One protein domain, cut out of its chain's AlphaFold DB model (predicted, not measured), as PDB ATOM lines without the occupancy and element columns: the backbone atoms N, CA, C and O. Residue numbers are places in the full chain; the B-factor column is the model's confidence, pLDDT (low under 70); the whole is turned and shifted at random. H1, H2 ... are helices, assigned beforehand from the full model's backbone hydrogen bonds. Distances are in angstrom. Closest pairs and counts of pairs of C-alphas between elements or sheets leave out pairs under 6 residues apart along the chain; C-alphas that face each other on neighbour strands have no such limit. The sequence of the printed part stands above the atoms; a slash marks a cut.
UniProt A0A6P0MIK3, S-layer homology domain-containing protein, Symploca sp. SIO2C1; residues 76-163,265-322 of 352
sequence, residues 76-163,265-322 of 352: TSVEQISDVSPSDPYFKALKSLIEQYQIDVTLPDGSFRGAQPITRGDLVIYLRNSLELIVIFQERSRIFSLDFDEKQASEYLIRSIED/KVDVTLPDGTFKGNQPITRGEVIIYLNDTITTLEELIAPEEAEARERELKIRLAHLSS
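This is residues 76 to 163 and 265 to 322 of the 352 residues of the protein "S-layer homology domain-containing protein" of Symploca sp. SIO2C1 (UniProt A0A6P0MIK3). Two long helices, H2 and H3, cross near their middles as a narrow X and make a rod; short H1 packs on H3 near its start, where most of the unnamed stretches also gather. The printed part has 146 residues with three named helices, H1, H2, H3 in chain order, and no named strand: all helix. It is loose, with a radius of gyration of the C-alphas of 21.3 A and spans of 67 by 32 by 27 A.

H1 is residues 91 to 100, from C-alpha 91 at (-2.073, -37.994, -8.602), 13.3 A long. H2, residues 120 to 163, is 63.6 A long, with a kink of 36 degrees near residue 150. H3, residues 283 to 322, is 59.3 A long and ends at (-5.940, 16.282, -25.394).

H1 touches H3, residues 287 to 292 alone, at a steep tilt of 42 degrees, the same way; the closest C-alphas, Ala 93 and Ile 288, are 5.2 A apart. H1 and H2 are apart. H2, with residues 130 to 145 alone, touches residues 290 to 306 of H3 at a shallow tilt of 28 degrees, the same way; the closest C-alphas, Ser 141 and Ala 302, are 6.5 A apart. Every O i to N i+4 pair is within hydrogen-bond range in H1, 34 of 40 in H2 and 31 of 36 in H3.

The C-alphas farthest apart, Asp 163 and Gln 279, are 67.5 A apart. Residues 164 to 264 are not printed; C-alphas 163 and 265 are 46.5 A apart across the cut. The link from H1 to H2 is long, 19 residues. Confidence is under 70 at residues 138 to 157, 160 to 161 and 302 to 322.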
ATOM      1  N   THR A  76      -3.683 -37.955 -22.754       72.19
ATOM      2  CA  THR A  76      -4.620 -36.826 -22.595       72.19
ATOM      3  C   THR A  76      -5.439 -36.878 -21.308       72.19
ATOM      4  O   THR A  76      -6.179 -35.937 -21.027       72.19
ATOM      5  N   SER A  77      -5.311 -37.946 -20.516       85.44
ATOM      6  CA  SER A  77      -5.798 -38.010 -19.132       85.44
ATOM      7  C   SER A  77      -4.956 -38.980 -18.303       85.44
ATOM      8  O   SER A  77      -4.323 -39.887 -18.847       85.44
ATOM      9  N   VAL A  78      -4.928 -38.794 -16.980       87.38
ATOM     10  CA  VAL A  78      -4.066 -39.597 -16.085       87.38
ATOM     11  C   VAL A  78      -4.552 -41.032 -15.936       87.38
ATOM     12  O   VAL A  78      -3.749 -41.933 -15.712       87.38
ATOM     13  N   GLU A  79      -5.845 -41.282 -16.133       86.44
ATOM     14  CA  GLU A  79      -6.438 -42.622 -16.095       86.44
ATOM     15  C   GLU A  79      -5.934 -43.544 -17.233       86.44
ATOM     16  O   GLU A  79      -6.267 -44.728 -17.258       86.44
ATOM     17  N   GLN A  80      -5.115 -43.024 -18.159       85.75
ATOM     18  CA  GLN A  80      -4.390 -43.786 -19.183       85.75
ATOM     19  C   GLN A  80      -3.080 -44.412 -18.647       85.75
ATOM     20  O   GLN A  80      -2.565 -45.356 -19.249       85.75
ATOM     21  N   ILE A  81      -2.550 -43.933 -17.512       88.19
ATOM     22  CA  ILE A  81      -1.274 -44.380 -16.933       88.19
ATOM     23  C   ILE A  81      -1.494 -45.611 -16.043       88.19
ATOM     24  O   ILE A  81      -2.117 -45.541 -14.985       88.19
ATOM     25  N   SER A  82      -0.945 -46.754 -16.461       84.88
ATOM     26  CA  SER A  82      -1.238 -48.061 -15.844       84.88
ATOM     27  C   SER A  82      -0.711 -48.278 -14.416       84.88
ATOM     28  O   SER A  82      -1.206 -49.166 -13.721       84.88
ATOM     29  N   ASP A  83       0.288 -47.505 -13.977       92.12
ATOM     30  CA  ASP A  83       0.972 -47.652 -12.684       92.12
ATOM     31  C   ASP A  83       0.701 -46.495 -11.703       92.12
ATOM     32  O   ASP A  83       1.465 -46.289 -10.761       92.12
ATOM     33  N   VAL A  84      -0.391 -45.751 -11.916       92.69
ATOM     34  CA  VAL A  84      -0.811 -44.605 -11.095       92.69
ATOM     35  C   VAL A  84      -2.219 -44.822 -10.533       92.69
ATOM     36  O   VAL A  84      -3.133 -45.255 -11.233       92.69
ATOM     37  N   SER A  85      -2.407 -44.493  -9.255       91.25
ATOM     38  CA  SER A  85      -3.673 -44.624  -8.526       91.25
ATOM     39  C   SER A  85      -4.227 -43.261  -8.085       91.25
ATOM     40  O   SER A  85      -3.449 -42.409  -7.657       91.25
ATOM     41  N   PRO A  86      -5.562 -43.054  -8.047       92.44
ATOM     42  CA  PRO A  86      -6.180 -41.879  -7.415       92.44
ATOM     43  C   PRO A  86      -5.850 -41.683  -5.924       92.44
ATOM     44  O   PRO A  86      -6.150 -40.628  -5.371       92.44
ATOM     45  N   SER A  87      -5.257 -42.689  -5.271       90.69
ATOM     46  CA  SER A  87      -4.765 -42.612  -3.888       90.69
ATOM     47  C   SER A  87      -3.292 -42.186  -3.771       90.69
ATOM     48  O   SER A  87      -2.809 -42.036  -2.649       90.69
ATOM     49  N   ASP A  88      -2.566 -42.029  -4.882       91.88
ATOM     50  CA  ASP A  88      -1.148 -41.656  -4.862       91.88
ATOM     51  C   ASP A  88      -0.973 -40.150  -4.585       91.88
ATOM     52  O   ASP A  88      -1.720 -39.334  -5.134       91.88
ATOM     53  N   PRO A  89       0.045 -39.730  -3.807       89.81
ATOM     54  CA  PRO A  89       0.211 -38.324  -3.412       89.81
ATOM     55  C   PRO A  89       0.419 -37.383  -4.611       89.81
ATOM     56  O   PRO A  89      -0.042 -36.245  -4.603       89.81
ATOM     57  N   TYR A  90       1.059 -37.874  -5.674       92.62
ATOM     58  CA  TYR A  90       1.322 -37.131  -6.909       92.62
ATOM     59  C   TYR A  90       0.155 -37.153  -7.918       92.62
ATOM     60  O   TYR A  90       0.252 -36.499  -8.956       92.62
ATOM     61  N   PHE A  91      -0.957 -37.856  -7.650       93.56
ATOM     62  CA  PHE A  91      -2.073 -37.994  -8.602       93.56
ATOM     63  C   PHE A  91      -2.683 -36.643  -9.015       93.56
ATOM     64  O   PHE A  91      -2.883 -36.387 -10.201       93.56
ATOM     65  N   LYS A  92      -2.928 -35.745  -8.047       92.12
ATOM     66  CA  LYS A  92      -3.451 -34.388  -8.301       92.12
ATOM     67  C   LYS A  92      -2.524 -33.593  -9.232       92.12
ATOM     68  O   LYS A  92      -2.998 -32.930 -10.152       92.12
ATOM     69  N   ALA A  93      -1.217 -33.675  -8.988       92.19
ATOM     70  CA  ALA A  93      -0.203 -32.949  -9.744       92.19
ATOM     71  C   ALA A  93      -0.061 -33.500 -11.172       92.19
ATOM     72  O   ALA A  93      -0.125 -32.726 -12.123       92.19
ATOM     73  N   LEU A  94      -0.001 -34.829 -11.340       93.06
ATOM     74  CA  LEU A  94      -0.088 -35.479 -12.655       93.06
ATOM     75  C   LEU A  94      -1.325 -35.022 -13.432       93.06
ATOM     76  O   LEU A  94      -1.222 -34.713 -14.617       93.06
ATOM     77  N   LYS A  95      -2.487 -34.963 -12.766       92.62
ATOM     78  CA  LYS A  95      -3.759 -34.613 -13.409       92.62
ATOM     79  C   LYS A  95      -3.734 -33.201 -13.972       92.62
ATOM     80  O   LYS A  95      -4.128 -32.991 -15.113       92.62
ATOM     81  N   SER A  96      -3.209 -32.259 -13.202       91.19
ATOM     82  CA  SER A  96      -3.005 -30.884 -13.645       91.19
ATOM     83  C   SER A  96      -1.991 -30.795 -14.800       91.19
ATOM     84  O   SER A  96      -2.319 -30.267 -15.863       91.19
ATOM     85  N   LEU A  97      -0.800 -31.399 -14.667       90.62
ATOM     86  CA  LEU A  97       0.219 -31.372 -15.726       90.62
ATOM     87  C   LEU A  97      -0.275 -31.962 -17.056       90.62
ATOM     88  O   LEU A  97      -0.040 -31.356 -18.098       90.62
ATOM     89  N   ILE A  98      -0.977 -33.097 -17.029       90.25
ATOM     90  CA  ILE A  98      -1.405 -33.812 -18.240       90.25
ATOM     91  C   ILE A  98      -2.712 -33.245 -18.810       90.25
ATOM     92  O   ILE A  98      -2.791 -33.002 -20.010       90.25
ATOM     93  N   GLU A  99      -3.737 -32.988 -17.992       89.62
ATOM     94  CA  GLU A  99      -5.054 -32.563 -18.501       89.62
ATOM     95  C   GLU A  99      -5.154 -31.046 -18.703       89.62
ATOM     96  O   GLU A  99      -5.629 -30.601 -19.750       89.62
ATOM     97  N   GLN A 100      -4.689 -30.245 -17.736       88.75
ATOM     98  CA  GLN A 100      -4.764 -28.777 -17.797       88.75
ATOM     99  C   GLN A 100      -3.610 -28.178 -18.610       88.75
ATOM    100  O   GLN A 100      -3.853 -27.304 -19.444       88.75
ATOM    101  N   TYR A 101      -2.378 -28.655 -18.403       87.50
ATOM    102  CA  TYR A 101      -1.187 -28.082 -19.042       87.50
ATOM    103  C   TYR A 101      -0.641 -28.880 -20.241       87.50
ATOM    104  O   TYR A 101       0.216 -28.371 -20.958       87.50
ATOM    105  N   GLN A 102      -1.145 -30.091 -20.512       89.00
ATOM    106  CA  GLN A 102      -0.735 -30.936 -21.651       89.00
ATOM    107  C   GLN A 102       0.777 -31.274 -21.689       89.00
ATOM    108  O   GLN A 102       1.339 -31.554 -22.753       89.00
ATOM    109  N   ILE A 103       1.438 -31.284 -20.523       88.12
ATOM    110  CA  ILE A 103       2.792 -31.817 -20.342       88.12
ATOM    111  C   ILE A 103       2.714 -33.338 -20.176       88.12
ATOM    112  O   ILE A 103       2.186 -33.839 -19.185       88.12
ATOM    113  N   ASP A 104       3.359 -34.066 -21.086       87.62
ATOM    114  CA  ASP A 104       3.700 -35.471 -20.865       87.62
ATOM    115  C   ASP A 104       4.929 -35.593 -19.942       87.62
ATOM    116  O   ASP A 104       5.953 -34.926 -20.141       87.62
ATOM    117  N   VAL A 105       4.808 -36.446 -18.922       87.75
ATOM    118  CA  VAL A 105       5.845 -36.778 -17.926       87.75
ATOM    119  C   VAL A 105       6.079 -38.294 -17.802       87.75
ATOM    120  O   VAL A 105       6.812 -38.760 -16.921       87.75
ATOM    121  N   THR A 106       5.438 -39.086 -18.662       89.19
ATOM    122  CA  THR A 106       5.573 -40.545 -18.681       89.19
ATOM    123  C   THR A 106       6.920 -40.977 -19.265       89.19
ATOM    124  O   THR A 106       7.659 -40.200 -19.874       89.19
ATOM    125  N   LEU A 107       7.295 -42.228 -19.011       88.50
ATOM    126  CA  LEU A 107       8.413 -42.882 -19.684       88.50
ATOM    127  C   LEU A 107       7.974 -43.376 -21.076       88.50
ATOM    128  O   LEU A 107       6.781 -43.564 -21.304       88.50
ATOM    129  N   PRO A 108       8.909 -43.688 -21.998       86.12
ATOM    130  CA  PRO A 108       8.579 -44.202 -23.335       86.12
ATOM    131  C   PRO A 108       7.793 -45.528 -23.382       86.12
ATOM    132  O   PRO A 108       7.420 -45.968 -24.463       86.12
ATOM    133  N   ASP A 109       7.564 -46.186 -22.241       84.50
ATOM    134  CA  ASP A 109       6.699 -47.364 -22.101       84.50
ATOM    135  C   ASP A 109       5.292 -47.038 -21.551       84.50
ATOM    136  O   ASP A 109       4.516 -47.950 -21.268       84.50
ATOM    137  N   GLY A 110       4.966 -45.752 -21.376       85.81
ATOM    138  CA  GLY A 110       3.700 -45.266 -20.824       85.81
ATOM    139  C   GLY A 110       3.572 -45.361 -19.299       85.81
ATOM    140  O   GLY A 110       2.496 -45.086 -18.772       85.81
ATOM    141  N   SER A 111       4.630 -45.748 -18.574       90.88
ATOM    142  CA  SER A 111       4.627 -45.793 -17.102       90.88
ATOM    143  C   SER A 111       5.147 -44.496 -16.474       90.88
ATOM    144  O   SER A 111       6.015 -43.820 -17.032       90.88
ATOM    145  N   PHE A 112       4.649 -44.130 -15.291       92.19
ATOM    146  CA  PHE A 112       5.119 -42.943 -14.568       92.19
ATOM    147  C   PHE A 112       6.192 -43.256 -13.517       92.19
ATOM    148  O   PHE A 112       7.148 -42.489 -13.373       92.19
ATOM    149  N   ARG A 113       6.067 -44.379 -12.804       93.25
ATOM    150  CA  ARG A 113       7.000 -44.895 -11.787       93.25
ATOM    151  C   ARG A 113       7.345 -43.891 -10.681       93.25
ATOM    152  O   ARG A 113       8.515 -43.720 -10.336       93.25
ATOM    153  N   GLY A 114       6.330 -43.236 -10.113       92.00
ATOM    154  CA  GLY A 114       6.485 -42.099  -9.194       92.00
ATOM    155  C   GLY A 114       7.442 -42.322  -8.014       92.00
ATOM    156  O   GLY A 114       8.199 -41.421  -7.676       92.00
ATOM    157  N   ALA A 115       7.485 -43.529  -7.440       92.69
ATOM    158  CA  ALA A 115       8.365 -43.866  -6.313       92.69
ATOM    159  C   ALA A 115       9.850 -44.113  -6.680       92.69
ATOM    160  O   ALA A 115      10.649 -44.437  -5.803       92.69
ATOM    161  N   GLN A 116      10.241 -44.024  -7.956       93.81
ATOM    162  CA  GLN A 116      11.642 -44.159  -8.380       93.81
ATOM    163  C   GLN A 116      12.378 -42.808  -8.329       93.81
ATOM    164  O   GLN A 116      11.756 -41.781  -8.609       93.81
ATOM    165  N   PRO A 117      13.693 -42.777  -8.035       94.69
ATOM    166  CA  PRO A 117      14.495 -41.560  -8.159       94.69
ATOM    167  C   PRO A 117      14.512 -41.068  -9.613       94.69
ATOM    168  O   PRO A 117      14.586 -41.872 -10.547       94.69
ATOM    169  N   ILE A 118      14.448 -39.752  -9.817       93.44
ATOM    170  CA  ILE A 118      14.451 -39.166 -11.164       93.44
ATOM    171  C   ILE A 118      15.841 -39.244 -11.818       93.44
ATOM    172  O   ILE A 118      16.864 -39.046 -11.157       93.44
ATOM    173  N   THR A 119      15.913 -39.497 -13.131       92.62
ATOM    174  CA  THR A 119      17.185 -39.373 -13.856       92.62
ATOM    175  C   THR A 119      17.442 -37.926 -14.281       92.62
ATOM    176  O   THR A 119      16.524 -37.136 -14.500       92.62
ATOM    177  N   ARG A 120      18.716 -37.567 -14.487       91.81
ATOM    178  CA  ARG A 120      19.082 -36.247 -15.037       91.81
ATOM    179  C   ARG A 120      18.527 -36.001 -16.450       91.81
ATOM    180  O   ARG A 120      18.439 -34.846 -16.845       91.81
ATOM    181  N   GLY A 121      18.183 -37.056 -17.196       91.25
ATOM    182  CA  GLY A 121      17.530 -36.947 -18.503       91.25
ATOM    183  C   GLY A 121      16.058 -36.564 -18.367       91.25
ATOM    184  O   GLY A 121      15.635 -35.571 -18.954       91.25
ATOM    185  N   ASP A 122      15.314 -37.288 -17.525       89.69
ATOM    186  CA  ASP A 122      13.895 -37.011 -17.249       89.69
ATOM    187  C   ASP A 122      13.696 -35.579 -16.734       89.69
ATOM    188  O   ASP A 122      12.831 -34.856 -17.219       89.69
ATOM    189  N   LEU A 123      14.551 -35.134 -15.804       91.06
ATOM    190  CA  LEU A 123      14.480 -33.782 -15.250       91.06
ATOM    191  C   LEU A 123      14.661 -32.699 -16.330       91.06
ATOM    192  O   LEU A 123      13.978 -31.681 -16.293       91.06
ATOM    193  N   VAL A 124      15.537 -32.916 -17.319       91.00
ATOM    194  CA  VAL A 124      15.714 -31.981 -18.447       91.00
ATOM    195  C   VAL A 124      14.510 -32.004 -19.398       91.00
ATOM    196  O   VAL A 124      14.141 -30.956 -19.923       91.00
ATOM    197  N   ILE A 125      13.862 -33.158 -19.587       88.00
ATOM    198  CA  ILE A 125      12.606 -33.261 -20.350       88.00
ATOM    199  C   ILE A 125      11.499 -32.457 -19.659       88.00
ATOM    200  O   ILE A 125      10.841 -31.648 -20.311       88.00
ATOM    201  N   TYR A 126      11.335 -32.629 -18.345       90.25
ATOM    202  CA  TYR A 126      10.328 -31.912 -17.562       90.25
ATOM    203  C   TYR A 126      10.574 -30.397 -17.579       90.25
ATOM    204  O   TYR A 126       9.654 -29.638 -17.870       90.25
ATOM    205  N   LEU A 127      11.821 -29.964 -17.344       90.62
ATOM    206  CA  LEU A 127      12.201 -28.546 -17.360       90.62
ATOM    207  C   LEU A 127      12.004 -27.899 -18.736       90.62
ATOM    208  O   LEU A 127      11.567 -26.753 -18.811       90.62
ATOM    209  N   ARG A 128      12.284 -28.615 -19.835       91.69
ATOM    210  CA  ARG A 128      11.979 -28.122 -21.186       91.69
ATOM    211  C   ARG A 128      10.471 -27.909 -21.349       91.69
ATOM    212  O   ARG A 128      10.058 -26.812 -21.710       91.69
ATOM    213  N   ASN A 129       9.664 -28.921 -21.021       88.19
ATOM    214  CA  ASN A 129       8.209 -28.848 -21.159       88.19
ATOM    215  C   ASN A 129       7.602 -27.717 -20.300       88.19
ATOM    216  O   ASN A 129       6.709 -27.013 -20.762       88.19
ATOM    217  N   SER A 130       8.102 -27.485 -19.079       87.56
ATOM    218  CA  SER A 130       7.629 -26.377 -18.238       87.56
ATOM    219  C   SER A 130       8.062 -25.000 -18.749       87.56
ATOM    220  O   SER A 130       7.299 -24.050 -18.628       87.56
ATOM    221  N   LEU A 131       9.250 -24.873 -19.352       86.94
ATOM    222  CA  LEU A 131       9.680 -23.621 -19.993       86.94
ATOM    223  C   LEU A 131       8.850 -23.309 -21.252       86.94
ATOM    224  O   LEU A 131       8.551 -22.142 -21.502       86.94
ATOM    225  N   GLU A 132       8.425 -24.330 -22.003       85.12
ATOM    226  CA  GLU A 132       7.479 -24.177 -23.118       85.12
ATOM    227  C   GLU A 132       6.118 -23.620 -22.639       85.12
ATOM    228  O   GLU A 132       5.543 -22.765 -23.317       85.12
ATOM    229  N   LEU A 133       5.640 -23.992 -21.438       83.94
ATOM    230  CA  LEU A 133       4.423 -23.395 -20.860       83.94
ATOM    231  C   LEU A 133       4.551 -21.901 -20.560       83.94
ATOM    232  O   LEU A 133       3.578 -21.184 -20.750       83.94
ATOM    233  N   ILE A 134       5.711 -21.411 -20.106       80.56
ATOM    234  CA  ILE A 134       5.878 -19.982 -19.765       80.56
ATOM    235  C   ILE A 134       5.602 -19.106 -20.995       80.56
ATOM    236  O   ILE A 134       4.918 -18.088 -20.896       80.56
ATOM    237  N   VAL A 135       6.064 -19.546 -22.169       76.56
ATOM    238  CA  VAL A 135       5.767 -18.887 -23.450       76.56
ATOM    239  C   VAL A 135       4.265 -18.947 -23.752       76.56
ATOM    240  O   VAL A 135       3.666 -17.937 -24.110       76.56
ATOM    241  N   ILE A 136       3.629 -20.107 -23.551       75.06
ATOM    242  CA  ILE A 136       2.186 -20.288 -23.777       75.06
ATOM    243  C   ILE A 136       1.346 -19.419 -22.825       75.06
ATOM    244  O   ILE A 136       0.356 -18.845 -23.271       75.06
ATOM    245  N   PHE A 137       1.727 -19.264 -21.552       76.25
ATOM    246  CA  PHE A 137       1.028 -18.390 -20.604       76.25
ATOM    247  C   PHE A 137       1.109 -16.918 -21.011       76.25
ATOM    248  O   PHE A 137       0.085 -16.240 -20.985       76.25
ATOM    249  N   GLN A 138       2.277 -16.440 -21.455       69.00
ATOM    250  CA  GLN A 138       2.432 -15.072 -21.967       69.00
ATOM    251  C   GLN A 138       1.537 -14.825 -23.193       69.00
ATOM    252  O   GLN A 138       0.797 -13.844 -23.235       69.00
ATOM    253  N   GLU A 139       1.513 -15.733 -24.174       66.31
ATOM    254  CA  GLU A 139       0.612 -15.586 -25.330       66.31
ATOM    255  C   GLU A 139      -0.876 -15.723 -24.941       66.31
ATOM    256  O   GLU A 139      -1.729 -14.997 -25.453       66.31
ATOM    257  N   ARG A 140      -1.216 -16.604 -23.990       64.88
ATOM    258  CA  ARG A 140      -2.595 -16.788 -23.506       64.88
ATOM    259  C   ARG A 140      -3.100 -15.580 -22.718       64.88
ATOM    260  O   ARG A 140      -4.263 -15.212 -22.872       64.88
ATOM    261  N   SER A 141      -2.239 -14.952 -21.923       57.81
ATOM    262  CA  SER A 141      -2.537 -13.720 -21.191       57.81
ATOM    263  C   SER A 141      -2.789 -12.551 -22.152       57.81
ATOM    264  O   SER A 141      -3.817 -11.873 -22.039       57.81
ATOM    265  N   ARG A 142      -1.966 -12.397 -23.205       57.19
ATOM    266  CA  ARG A 142      -2.222 -11.446 -24.307       57.19
ATOM    267  C   ARG A 142      -3.575 -11.651 -24.991       57.19
ATOM    268  O   ARG A 142      -4.180 -10.661 -25.392       57.19
ATOM    269  N   ILE A 143      -4.047 -12.895 -25.117       49.09
ATOM    270  CA  ILE A 143      -5.355 -13.215 -25.713       49.09
ATOM    271  C   ILE A 143      -6.501 -12.925 -24.732       49.09
ATOM    272  O   ILE A 143      -7.415 -12.187 -25.082       49.09
ATOM    273  N   PHE A 144      -6.456 -13.445 -23.501       47.44
ATOM    274  CA  PHE A 144      -7.541 -13.278 -22.515       47.44
ATOM    275  C   PHE A 144      -7.804 -11.807 -22.153       47.44
ATOM    276  O   PHE A 144      -8.936 -11.405 -21.891       47.44
ATOM    277  N   SER A 145      -6.760 -10.983 -22.177       47.75
ATOM    278  CA  SER A 145      -6.875  -9.543 -21.949       47.75
ATOM    279  C   SER A 145      -7.643  -8.799 -23.054       47.75
ATOM    280  O   SER A 145      -8.222  -7.762 -22.752       47.75
ATOM    281  N   LEU A 146      -7.750  -9.331 -24.283       49.06
ATOM    282  CA  LEU A 146      -8.619  -8.759 -25.330       49.06
ATOM    283  C   LEU A 146     -10.111  -8.872 -24.959       49.06
ATOM    284  O   LEU A 146     -10.854  -7.902 -25.105       49.06
ATOM    285  N   ASP A 147     -10.531 -10.020 -24.414       44.34
ATOM    286  CA  ASP A 147     -11.918 -10.264 -23.976       44.34
ATOM    287  C   ASP A 147     -12.317  -9.385 -22.771       44.34
ATOM    288  O   ASP A 147     -13.493  -9.066 -22.576       44.34
ATOM    289  N   PHE A 148     -11.345  -8.999 -21.934       46.25
ATOM    290  CA  PHE A 148     -11.577  -8.098 -20.800       46.25
ATOM    291  C   PHE A 148     -11.536  -6.618 -21.210       46.25
ATOM    292  O   PHE A 148     -12.360  -5.834 -20.725       46.25
ATOM    293  N   ASP A 149     -10.633  -6.255 -22.130       52.59
ATOM    294  CA  ASP A 149     -10.563  -4.920 -22.726       52.59
ATOM    295  C   ASP A 149     -11.888  -4.553 -23.394       52.59
ATOM    296  O   ASP A 149     -12.448  -3.512 -23.058       52.59
ATOM    297  N   GLU A 150     -12.432  -5.400 -24.285       50.78
ATOM    298  CA  GLU A 150     -13.606  -5.044 -25.101       50.78
ATOM    299  C   GLU A 150     -14.763  -4.519 -24.244       50.78
ATOM    300  O   GLU A 150     -15.408  -3.536 -24.608       50.78
ATOM    301  N   LYS A 151     -15.008  -5.102 -23.066       53.41
ATOM    302  CA  LYS A 151     -16.166  -4.734 -22.246       53.41
ATOM    303  C   LYS A 151     -15.995  -3.442 -21.440       53.41
ATOM    304  O   LYS A 151     -16.926  -2.643 -21.413       53.41
ATOM    305  N   GLN A 152     -14.854  -3.218 -20.785       55.59
ATOM    306  CA  GLN A 152     -14.645  -1.963 -20.041       55.59
ATOM    307  C   GLN A 152     -14.199  -0.818 -20.955       55.59
ATOM    308  O   GLN A 152     -14.622   0.320 -20.753       55.59
ATOM    309  N   ALA A 153     -13.419  -1.107 -22.000       53.88
ATOM    310  CA  ALA A 153     -13.081  -0.118 -23.012       53.88
ATOM    311  C   ALA A 153     -14.316   0.295 -23.823       53.88
ATOM    312  O   ALA A 153     -14.430   1.478 -24.118       53.88
ATOM    313  N   SER A 154     -15.271  -0.602 -24.123       60.31
ATOM    314  CA  SER A 154     -16.549  -0.180 -24.724       60.31
ATOM    315  C   SER A 154     -17.418   0.620 -23.758       60.31
ATOM    316  O   SER A 154     -17.932   1.647 -24.173       60.31
ATOM    317  N   GLU A 155     -17.546   0.251 -22.479       64.94
ATOM    318  CA  GLU A 155     -18.340   1.040 -21.516       64.94
ATOM    319  C   GLU A 155     -17.753   2.457 -21.305       64.94
ATOM    320  O   GLU A 155     -18.504   3.429 -21.204       64.94
ATOM    321  N   TYR A 156     -16.421   2.613 -21.357       60.97
ATOM    322  CA  TYR A 156     -15.760   3.925 -21.357       60.97
ATOM    323  C   TYR A 156     -15.848   4.659 -22.710       60.97
ATOM    324  O   TYR A 156     -16.112   5.859 -22.732       60.97
ATOM    325  N   LEU A 157     -15.650   3.971 -23.844       59.25
ATOM    326  CA  LEU A 157     -15.759   4.568 -25.184       59.25
ATOM    327  C   LEU A 157     -17.182   5.027 -25.479       59.25
ATOM    328  O   LEU A 157     -17.343   6.126 -25.988       59.25
ATOM    329  N   ILE A 158     -18.198   4.232 -25.133       70.50
ATOM    330  CA  ILE A 158     -19.612   4.612 -25.233       70.50
ATOM    331  C   ILE A 158     -19.822   5.916 -24.472       70.50
ATOM    332  O   ILE A 158     -20.287   6.874 -25.072       70.50
ATOM    333  N   ARG A 159     -19.367   6.004 -23.215       71.56
ATOM    334  CA  ARG A 159     -19.495   7.232 -22.426       71.56
ATOM    335  C   ARG A 159     -18.754   8.424 -23.039       71.56
ATOM    336  O   ARG A 159     -19.314   9.506 -23.134       71.56
ATOM    337  N   SER A 160     -17.526   8.227 -23.518       63.97
ATOM    338  CA  SER A 160     -16.761   9.286 -24.190       63.97
ATOM    339  C   SER A 160     -17.382   9.712 -25.528       63.97
ATOM    340  O   SER A 160     -17.203  10.857 -25.938       63.97
ATOM    341  N   ILE A 161     -18.089   8.812 -26.217       65.62
ATOM    342  CA  ILE A 161     -18.830   9.082 -27.457       65.62
ATOM    343  C   ILE A 161     -20.165   9.772 -27.146       65.62
ATOM    344  O   ILE A 161     -20.546  10.666 -27.892       65.62
ATOM    345  N   GLU A 162     -20.838   9.425 -26.045       71.88
ATOM    346  CA  GLU A 162     -22.006  10.136 -25.508       71.88
ATOM    347  C   GLU A 162     -21.631  11.584 -25.152       71.88
ATOM    348  O   GLU A 162     -22.227  12.511 -25.695       71.88
ATOM    349  N   ASP A 163     -20.567  11.789 -24.364       72.06
ATOM    350  CA  ASP A 163     -20.055  13.120 -24.004       72.06
ATOM    351  C   ASP A 163     -19.699  13.951 -25.265       72.06
ATOM    352  O   ASP A 163     -20.056  15.127 -25.373       72.06
ATOM    353  N   LYS A 265       4.977 -19.141  -2.358       88.06
ATOM    354  CA  LYS A 265       3.888 -19.934  -1.750       88.06
ATOM    355  C   LYS A 265       3.751 -21.371  -2.273       88.06
ATOM    356  O   LYS A 265       2.700 -21.993  -2.102       88.06
ATOM    357  N   VAL A 266       4.827 -21.895  -2.858       87.81
ATOM    358  CA  VAL A 266       4.935 -23.270  -3.351       87.81
ATOM    359  C   VAL A 266       5.215 -24.189  -2.168       87.81
ATOM    360  O   VAL A 266       6.189 -23.985  -1.441       87.81
ATOM    361  N   ASP A 267       4.389 -25.219  -1.994       86.19
ATOM    362  CA  ASP A 267       4.672 -26.271  -1.023       86.19
ATOM    363  C   ASP A 267       5.722 -27.235  -1.595       86.19
ATOM    364  O   ASP A 267       5.594 -27.755  -2.706       86.19
ATOM    365  N   VAL A 268       6.784 -27.454  -0.824       86.19
ATOM    366  CA  VAL A 268       7.827 -28.448  -1.110       86.19
ATOM    367  C   VAL A 268       8.045 -29.404   0.066       86.19
ATOM    368  O   VAL A 268       9.056 -30.103   0.130       86.19
ATOM    369  N   THR A 269       7.119 -29.419   1.027       88.00
ATOM    370  CA  THR A 269       7.157 -30.329   2.169       88.00
ATOM    371  C   THR A 269       6.574 -31.692   1.809       88.00
ATOM    372  O   THR A 269       5.718 -31.848   0.937       88.00
ATOM    373  N   LEU A 270       7.062 -32.723   2.493       87.56
ATOM    374  CA  LEU A 270       6.509 -34.069   2.415       87.56
ATOM    375  C   LEU A 270       5.282 -34.192   3.338       87.56
ATOM    376  O   LEU A 270       5.135 -33.398   4.267       87.56
ATOM    377  N   PRO A 271       4.424 -35.223   3.182       85.81
ATOM    378  CA  PRO A 271       3.222 -35.402   4.013       85.81
ATOM    379  C   PRO A 271       3.451 -35.574   5.530       85.81
ATOM    380  O   PRO A 271       2.485 -35.689   6.281       85.81
ATOM    381  N   ASP A 272       4.706 -35.628   5.985       85.38
ATOM    382  CA  ASP A 272       5.118 -35.611   7.395       85.38
ATOM    383  C   ASP A 272       5.656 -34.239   7.870       85.38
ATOM    384  O   ASP A 272       6.139 -34.131   8.996       85.38
ATOM    385  N   GLY A 273       5.556 -33.195   7.038       86.25
ATOM    386  CA  GLY A 273       5.974 -31.819   7.328       86.25
ATOM    387  C   GLY A 273       7.475 -31.548   7.177       86.25
ATOM    388  O   GLY A 273       7.941 -30.492   7.593       86.25
ATOM    389  N   THR A 274       8.245 -32.487   6.618       90.69
ATOM    390  CA  THR A 274       9.712 -32.371   6.475       90.69
ATOM    391  C   THR A 274      10.140 -32.130   5.027       90.69
ATOM    392  O   THR A 274       9.427 -32.509   4.098       90.69
ATOM    393  N   PHE A 275      11.315 -31.532   4.818       91.31
ATOM    394  CA  PHE A 275      11.864 -31.254   3.481       91.31
ATOM    395  C   PHE A 275      12.845 -32.334   2.991       91.31
ATOM    396  O   PHE A 275      12.942 -32.599   1.794       91.31
ATOM    397  N   LYS A 276      13.587 -32.973   3.903       91.69
ATOM    398  CA  LYS A 276      14.584 -34.028   3.642       91.69
ATOM    399  C   LYS A 276      15.633 -33.674   2.572       91.69
ATOM    400  O   LYS A 276      16.169 -34.573   1.928       91.69
ATOM    401  N   GLY A 277      16.005 -32.397   2.429       88.94
ATOM    402  CA  GLY A 277      16.807 -31.834   1.320       88.94
ATOM    403  C   GLY A 277      18.197 -32.433   1.025       88.94
ATOM    404  O   GLY A 277      18.834 -32.042   0.052       88.94
ATOM    405  N   ASN A 278      18.674 -33.395   1.823       91.25
ATOM    406  CA  ASN A 278      19.886 -34.185   1.564       91.25
ATOM    407  C   ASN A 278      19.593 -35.596   0.988       91.25
ATOM    408  O   ASN A 278      20.505 -36.416   0.873       91.25
ATOM    409  N   GLN A 279      18.337 -35.909   0.653       92.00
ATOM    410  CA  GLN A 279      17.905 -37.183   0.062       92.00
ATOM    411  C   GLN A 279      17.682 -37.064  -1.462       92.00
ATOM    412  O   GLN A 279      17.406 -35.974  -1.964       92.00
ATOM    413  N   PRO A 280      17.819 -38.161  -2.236       91.88
ATOM    414  CA  PRO A 280      17.540 -38.145  -3.669       91.88
ATOM    415  C   PRO A 280      16.032 -38.053  -3.938       91.88
ATOM    416  O   PRO A 280      15.271 -38.905  -3.488       91.88
ATOM    417  N   ILE A 281      15.624 -37.054  -4.719       93.38
ATOM    418  CA  ILE A 281      14.217 -36.800  -5.052       93.38
ATOM    419  C   ILE A 281      13.623 -37.866  -5.992       93.38
ATOM    420  O   ILE A 281      14.251 -38.304  -6.966       93.38
ATOM    421  N   THR A 282      12.388 -38.272  -5.712       94.50
ATOM    422  CA  THR A 282      11.599 -39.200  -6.530       94.50
ATOM    423  C   THR A 282      10.883 -38.494  -7.683       94.50
ATOM    424  O   THR A 282      10.632 -37.289  -7.657       94.50
ATOM    425  N   ARG A 283      10.507 -39.256  -8.717       94.81
ATOM    426  CA  ARG A 283       9.723 -38.756  -9.856       94.81
ATOM    427  C   ARG A 283       8.385 -38.156  -9.407       94.81
ATOM    428  O   ARG A 283       7.962 -37.161  -9.981       94.81
ATOM    429  N   GLY A 284       7.752 -38.717  -8.375       92.75
ATOM    430  CA  GLY A 284       6.505 -38.219  -7.793       92.75
ATOM    431  C   GLY A 284       6.647 -36.847  -7.132       92.75
ATOM    432  O   GLY A 284       5.864 -35.950  -7.431       92.75
ATOM    433  N   GLU A 285       7.664 -36.667  -6.287       93.62
ATOM    434  CA  GLU A 285       7.941 -35.390  -5.605       93.62
ATOM    435  C   GLU A 285       8.272 -34.276  -6.607       93.62
ATOM    436  O   GLU A 285       7.703 -33.191  -6.519       93.62
ATOM    437  N   VAL A 286       9.092 -34.564  -7.633       94.12
ATOM    438  CA  VAL A 286       9.373 -33.599  -8.716       94.12
ATOM    439  C   VAL A 286       8.086 -33.114  -9.380       94.12
ATOM    440  O   VAL A 286       7.964 -31.926  -9.654       94.12
ATOM    441  N   ILE A 287       7.123 -34.004  -9.639       93.31
ATOM    442  CA  ILE A 287       5.862 -33.632 -10.293       93.31
ATOM    443  C   ILE A 287       4.956 -32.786  -9.394       93.31
ATOM    444  O   ILE A 287       4.302 -31.881  -9.908       93.31
ATOM    445  N   ILE A 288       4.953 -33.012  -8.078       91.75
ATOM    446  CA  ILE A 288       4.238 -32.149  -7.123       91.75
ATOM    447  C   ILE A 288       4.830 -30.734  -7.164       91.75
ATOM    448  O   ILE A 288       4.116 -29.783  -7.476       91.75
ATOM    449  N   TYR A 289       6.145 -30.601  -6.970       91.75
ATOM    450  CA  TYR A 289       6.808 -29.291  -6.943       91.75
ATOM    451  C   TYR A 289       6.727 -28.575  -8.305       91.75
ATOM    452  O   TYR A 289       6.591 -27.352  -8.367       91.75
ATOM    453  N   LEU A 290       6.771 -29.324  -9.414       92.94
ATOM    454  CA  LEU A 290       6.625 -28.780 -10.764       92.94
ATOM    455  C   LEU A 290       5.197 -28.290 -11.032       92.94
ATOM    456  O   LEU A 290       5.026 -27.227 -11.617       92.94
ATOM    457  N   ASN A 291       4.170 -29.016 -10.578       92.88
ATOM    458  CA  ASN A 291       2.792 -28.537 -10.681       92.88
ATOM    459  C   ASN A 291       2.587 -27.239  -9.896       92.88
ATOM    460  O   ASN A 291       1.989 -26.292 -10.407       92.88
ATOM    461  N   ASP A 292       3.052 -27.206  -8.650       91.00
ATOM    462  CA  ASP A 292       2.752 -26.098  -7.751       91.00
ATOM    463  C   ASP A 292       3.548 -24.838  -8.155       91.00
ATOM    464  O   ASP A 292       2.975 -23.751  -8.191       91.00
ATOM    465  N   THR A 293       4.795 -24.977  -8.637       90.88
ATOM    466  CA  THR A 293       5.536 -23.865  -9.283       90.88
ATOM    467  C   THR A 293       4.869 -23.357 -10.566       90.88
ATOM    468  O   THR A 293       4.783 -22.145 -10.754       90.88
ATOM    469  N   ILE A 294       4.365 -24.242 -11.441       90.12
ATOM    470  CA  ILE A 294       3.613 -23.845 -12.649       90.12
ATOM    471  C   ILE A 294       2.315 -23.115 -12.270       90.12
ATOM    472  O   ILE A 294       1.968 -22.125 -12.909       90.12
ATOM    473  N   THR A 295       1.633 -23.557 -11.211       89.25
ATOM    474  CA  THR A 295       0.382 -22.945 -10.732       89.25
ATOM    475  C   THR A 295       0.631 -21.541 -10.173       89.25
ATOM    476  O   THR A 295      -0.028 -20.598 -10.604       89.25
ATOM    477  N   THR A 296       1.638 -21.359  -9.307       87.88
ATOM    478  CA  THR A 296       2.078 -20.023  -8.858       87.88
ATOM    479  C   THR A 296       2.456 -19.129 -10.043       87.88
ATOM    480  O   THR A 296       2.154 -17.938 -10.046       87.88
ATOM    481  N   LEU A 297       3.115 -19.673 -11.071       86.50
ATOM    482  CA  LEU A 297       3.531 -18.902 -12.242       86.50
ATOM    483  C   LEU A 297       2.336 -18.454 -13.111       86.50
ATOM    484  O   LEU A 297       2.351 -17.325 -13.603       86.50
ATOM    485  N   GLU A 298       1.287 -19.274 -13.250       83.25
ATOM    486  CA  GLU A 298       0.017 -18.864 -13.875       83.25
ATOM    487  C   GLU A 298      -0.678 -17.757 -13.048       83.25
ATOM    488  O   GLU A 298      -1.157 -16.774 -13.619       83.25
ATOM    489  N   GLU A 299      -0.654 -17.846 -11.710       82.00
ATOM    490  CA  GLU A 299      -1.195 -16.809 -10.813       82.00
ATOM    491  C   GLU A 299      -0.403 -15.485 -10.837       82.00
ATOM    492  O   GLU A 299      -1.008 -14.422 -10.692       82.00
ATOM    493  N   LEU A 300       0.920 -15.517 -11.042       81.50
ATOM    494  CA  LEU A 300       1.778 -14.321 -11.074       81.50
ATOM    495  C   LEU A 300       1.753 -13.567 -12.412       81.50
ATOM    496  O   LEU A 300       1.833 -12.340 -12.409       81.50
ATOM    497  N   ILE A 301       1.625 -14.264 -13.547       73.38
ATOM    498  CA  ILE A 301       1.585 -13.618 -14.874       73.38
ATOM    499  C   ILE A 301       0.257 -12.872 -15.094       73.38
ATOM    500  O   ILE A 301       0.243 -11.787 -15.677       73.38
ATOM    501  N   ALA A 302      -0.858 -13.418 -14.597       66.44
ATOM    502  CA  ALA A 302      -2.197 -12.863 -14.807       66.44
ATOM    503  C   ALA A 302      -2.408 -11.393 -14.345       66.44
ATOM    504  O   ALA A 302      -3.054 -10.645 -15.085       66.44
ATOM    505  N   PRO A 303      -1.922 -10.930 -13.169       60.69
ATOM    506  CA  PRO A 303      -2.093  -9.538 -12.739       60.69
ATOM    507  C   PRO A 303      -1.118  -8.542 -13.392       60.69
ATOM    508  O   PRO A 303      -1.531  -7.423 -13.702       60.69
ATOM    509  N   GLU A 304       0.153  -8.905 -13.612       60.25
ATOM    510  CA  GLU A 304       1.184  -7.936 -14.032       60.25
ATOM    511  C   GLU A 304       0.886  -7.340 -15.419       60.25
ATOM    512  O   GLU A 304       0.967  -6.122 -15.617       60.25
ATOM    513  N   GLU A 305       0.461  -8.176 -16.372       59.50
ATOM    514  CA  GLU A 305       0.102  -7.720 -17.720       59.50
ATOM    515  C   GLU A 305      -1.179  -6.863 -17.736       59.50
ATOM    516  O   GLU A 305      -1.289  -5.929 -18.539       59.50
ATOM    517  N   ALA A 306      -2.122  -7.114 -16.821       57.47
ATOM    518  CA  ALA A 306      -3.343  -6.320 -16.688       57.47
ATOM    519  C   ALA A 306      -3.039  -4.896 -16.185       57.47
ATOM    520  O   ALA A 306      -3.488  -3.916 -16.785       57.47
ATOM    521  N   GLU A 307      -2.212  -4.759 -15.143       61.31
ATOM    522  CA  GLU A 307      -1.758  -3.446 -14.660       61.31
ATOM    523  C   GLU A 307      -0.878  -2.715 -15.684       61.31
ATOM    524  O   GLU A 307      -0.859  -1.481 -15.728       61.31
ATOM    525  N   ALA A 308      -0.121  -3.441 -16.514       59.44
ATOM    526  CA  ALA A 308       0.638  -2.851 -17.616       59.44
ATOM    527  C   ALA A 308      -0.285  -2.232 -18.679       59.44
ATOM    528  O   ALA A 308      -0.072  -1.082 -19.078       59.44
ATOM    529  N   ARG A 309      -1.347  -2.940 -19.085       59.78
ATOM    530  CA  ARG A 309      -2.281  -2.445 -20.104       59.78
ATOM    531  C   ARG A 309      -3.203  -1.340 -19.597       59.78
ATOM    532  O   ARG A 309      -3.452  -0.388 -20.333       59.78
ATOM    533  N   GLU A 310      -3.642  -1.386 -18.339       61.81
ATOM    534  CA  GLU A 310      -4.441  -0.300 -17.751       61.81
ATOM    535  C   GLU A 310      -3.678   1.043 -17.795       61.81
ATOM    536  O   GLU A 310      -4.262   2.094 -18.072       61.81
ATOM    537  N   ARG A 311      -2.350   1.011 -17.601       59.84
ATOM    538  CA  ARG A 311      -1.470   2.179 -17.768       59.84
ATOM    539  C   ARG A 311      -1.398   2.655 -19.221       59.84
ATOM    540  O   ARG A 311      -1.518   3.857 -19.452       59.84
ATOM    541  N   GLU A 312      -1.242   1.755 -20.195       63.75
ATOM    542  CA  GLU A 312      -1.213   2.127 -21.619       63.75
ATOM    543  C   GLU A 312      -2.544   2.743 -22.082       63.75
ATOM    544  O   GLU A 312      -2.549   3.806 -22.709       63.75
ATOM    545  N   LEU A 313      -3.678   2.139 -21.711       64.81
ATOM    546  CA  LEU A 313      -5.011   2.658 -22.026       64.81
ATOM    547  C   LEU A 313      -5.227   4.053 -21.427       64.81
ATOM    548  O   LEU A 313      -5.639   4.962 -22.147       64.81
ATOM    549  N   LYS A 314      -4.876   4.270 -20.150       64.44
ATOM    550  CA  LYS A 314      -4.944   5.598 -19.510       64.44
ATOM    551  C   LYS A 314      -4.113   6.646 -20.262       64.44
ATOM    552  O   LYS A 314      -4.597   7.756 -20.473       64.44
ATOM    553  N   ILE A 315      -2.902   6.298 -20.705       69.31
ATOM    554  CA  ILE A 315      -2.044   7.193 -21.504       69.31
ATOM    555  C   ILE A 315      -2.698   7.515 -22.856       69.31
ATOM    556  O   ILE A 315      -2.745   8.678 -23.258       69.31
ATOM    557  N   ARG A 316      -3.237   6.510 -23.556       66.75
ATOM    558  CA  ARG A 316      -3.820   6.698 -24.892       66.75
ATOM    559  C   ARG A 316      -5.143   7.467 -24.866       66.75
ATOM    560  O   ARG A 316      -5.385   8.278 -25.757       66.75
ATOM    561  N   LEU A 317      -5.960   7.274 -23.831       69.06
ATOM    562  CA  LEU A 317      -7.185   8.044 -23.605       69.06
ATOM    563  C   LEU A 317      -6.876   9.503 -23.232       69.06
ATOM    564  O   LEU A 317      -7.505  10.406 -23.777       69.06
ATOM    565  N   ALA A 318      -5.861   9.752 -22.394       65.94
ATOM    566  CA  ALA A 318      -5.397  11.108 -22.085       65.94
ATOM    567  C   ALA A 318      -4.820  11.842 -23.314       65.94
ATOM    568  O   ALA A 318      -4.974  13.055 -23.447       65.94
ATOM    569  N   HIS A 319      -4.186  11.115 -24.240       68.44
ATOM    570  CA  HIS A 319      -3.751  11.669 -25.522       68.44
ATOM    571  C   HIS A 319      -4.945  12.044 -26.416       68.44
ATOM    572  O   HIS A 319      -4.974  13.140 -26.969       68.44
ATOM    573  N   LEU A 320      -5.948  11.167 -26.538       68.81
ATOM    574  CA  LEU A 320      -7.146  11.421 -27.347       68.81
ATOM    575  C   LEU A 320      -7.972  12.605 -26.821       68.81
ATOM    576  O   LEU A 320      -8.356  13.468 -27.608       68.81
ATOM    577  N   SER A 321      -8.189  12.709 -25.506       69.75
ATOM    578  CA  SER A 321      -8.898  13.862 -24.930       69.75
ATOM    579  C   SER A 321      -8.121  15.172 -25.106       69.75
ATOM    580  O   SER A 321      -8.728  16.208 -25.373       69.75
ATOM    581  N   SER A 322      -6.784  15.128 -25.062       68.94
ATOM    582  CA  SER A 322      -5.940  16.282 -25.394       68.94
ATOM    583  C   SER A 322      -6.025  16.693 -26.869       68.94
ATOM    584  O   SER A 322      -5.868  17.877 -27.155       68.94
TER     585      SER A 322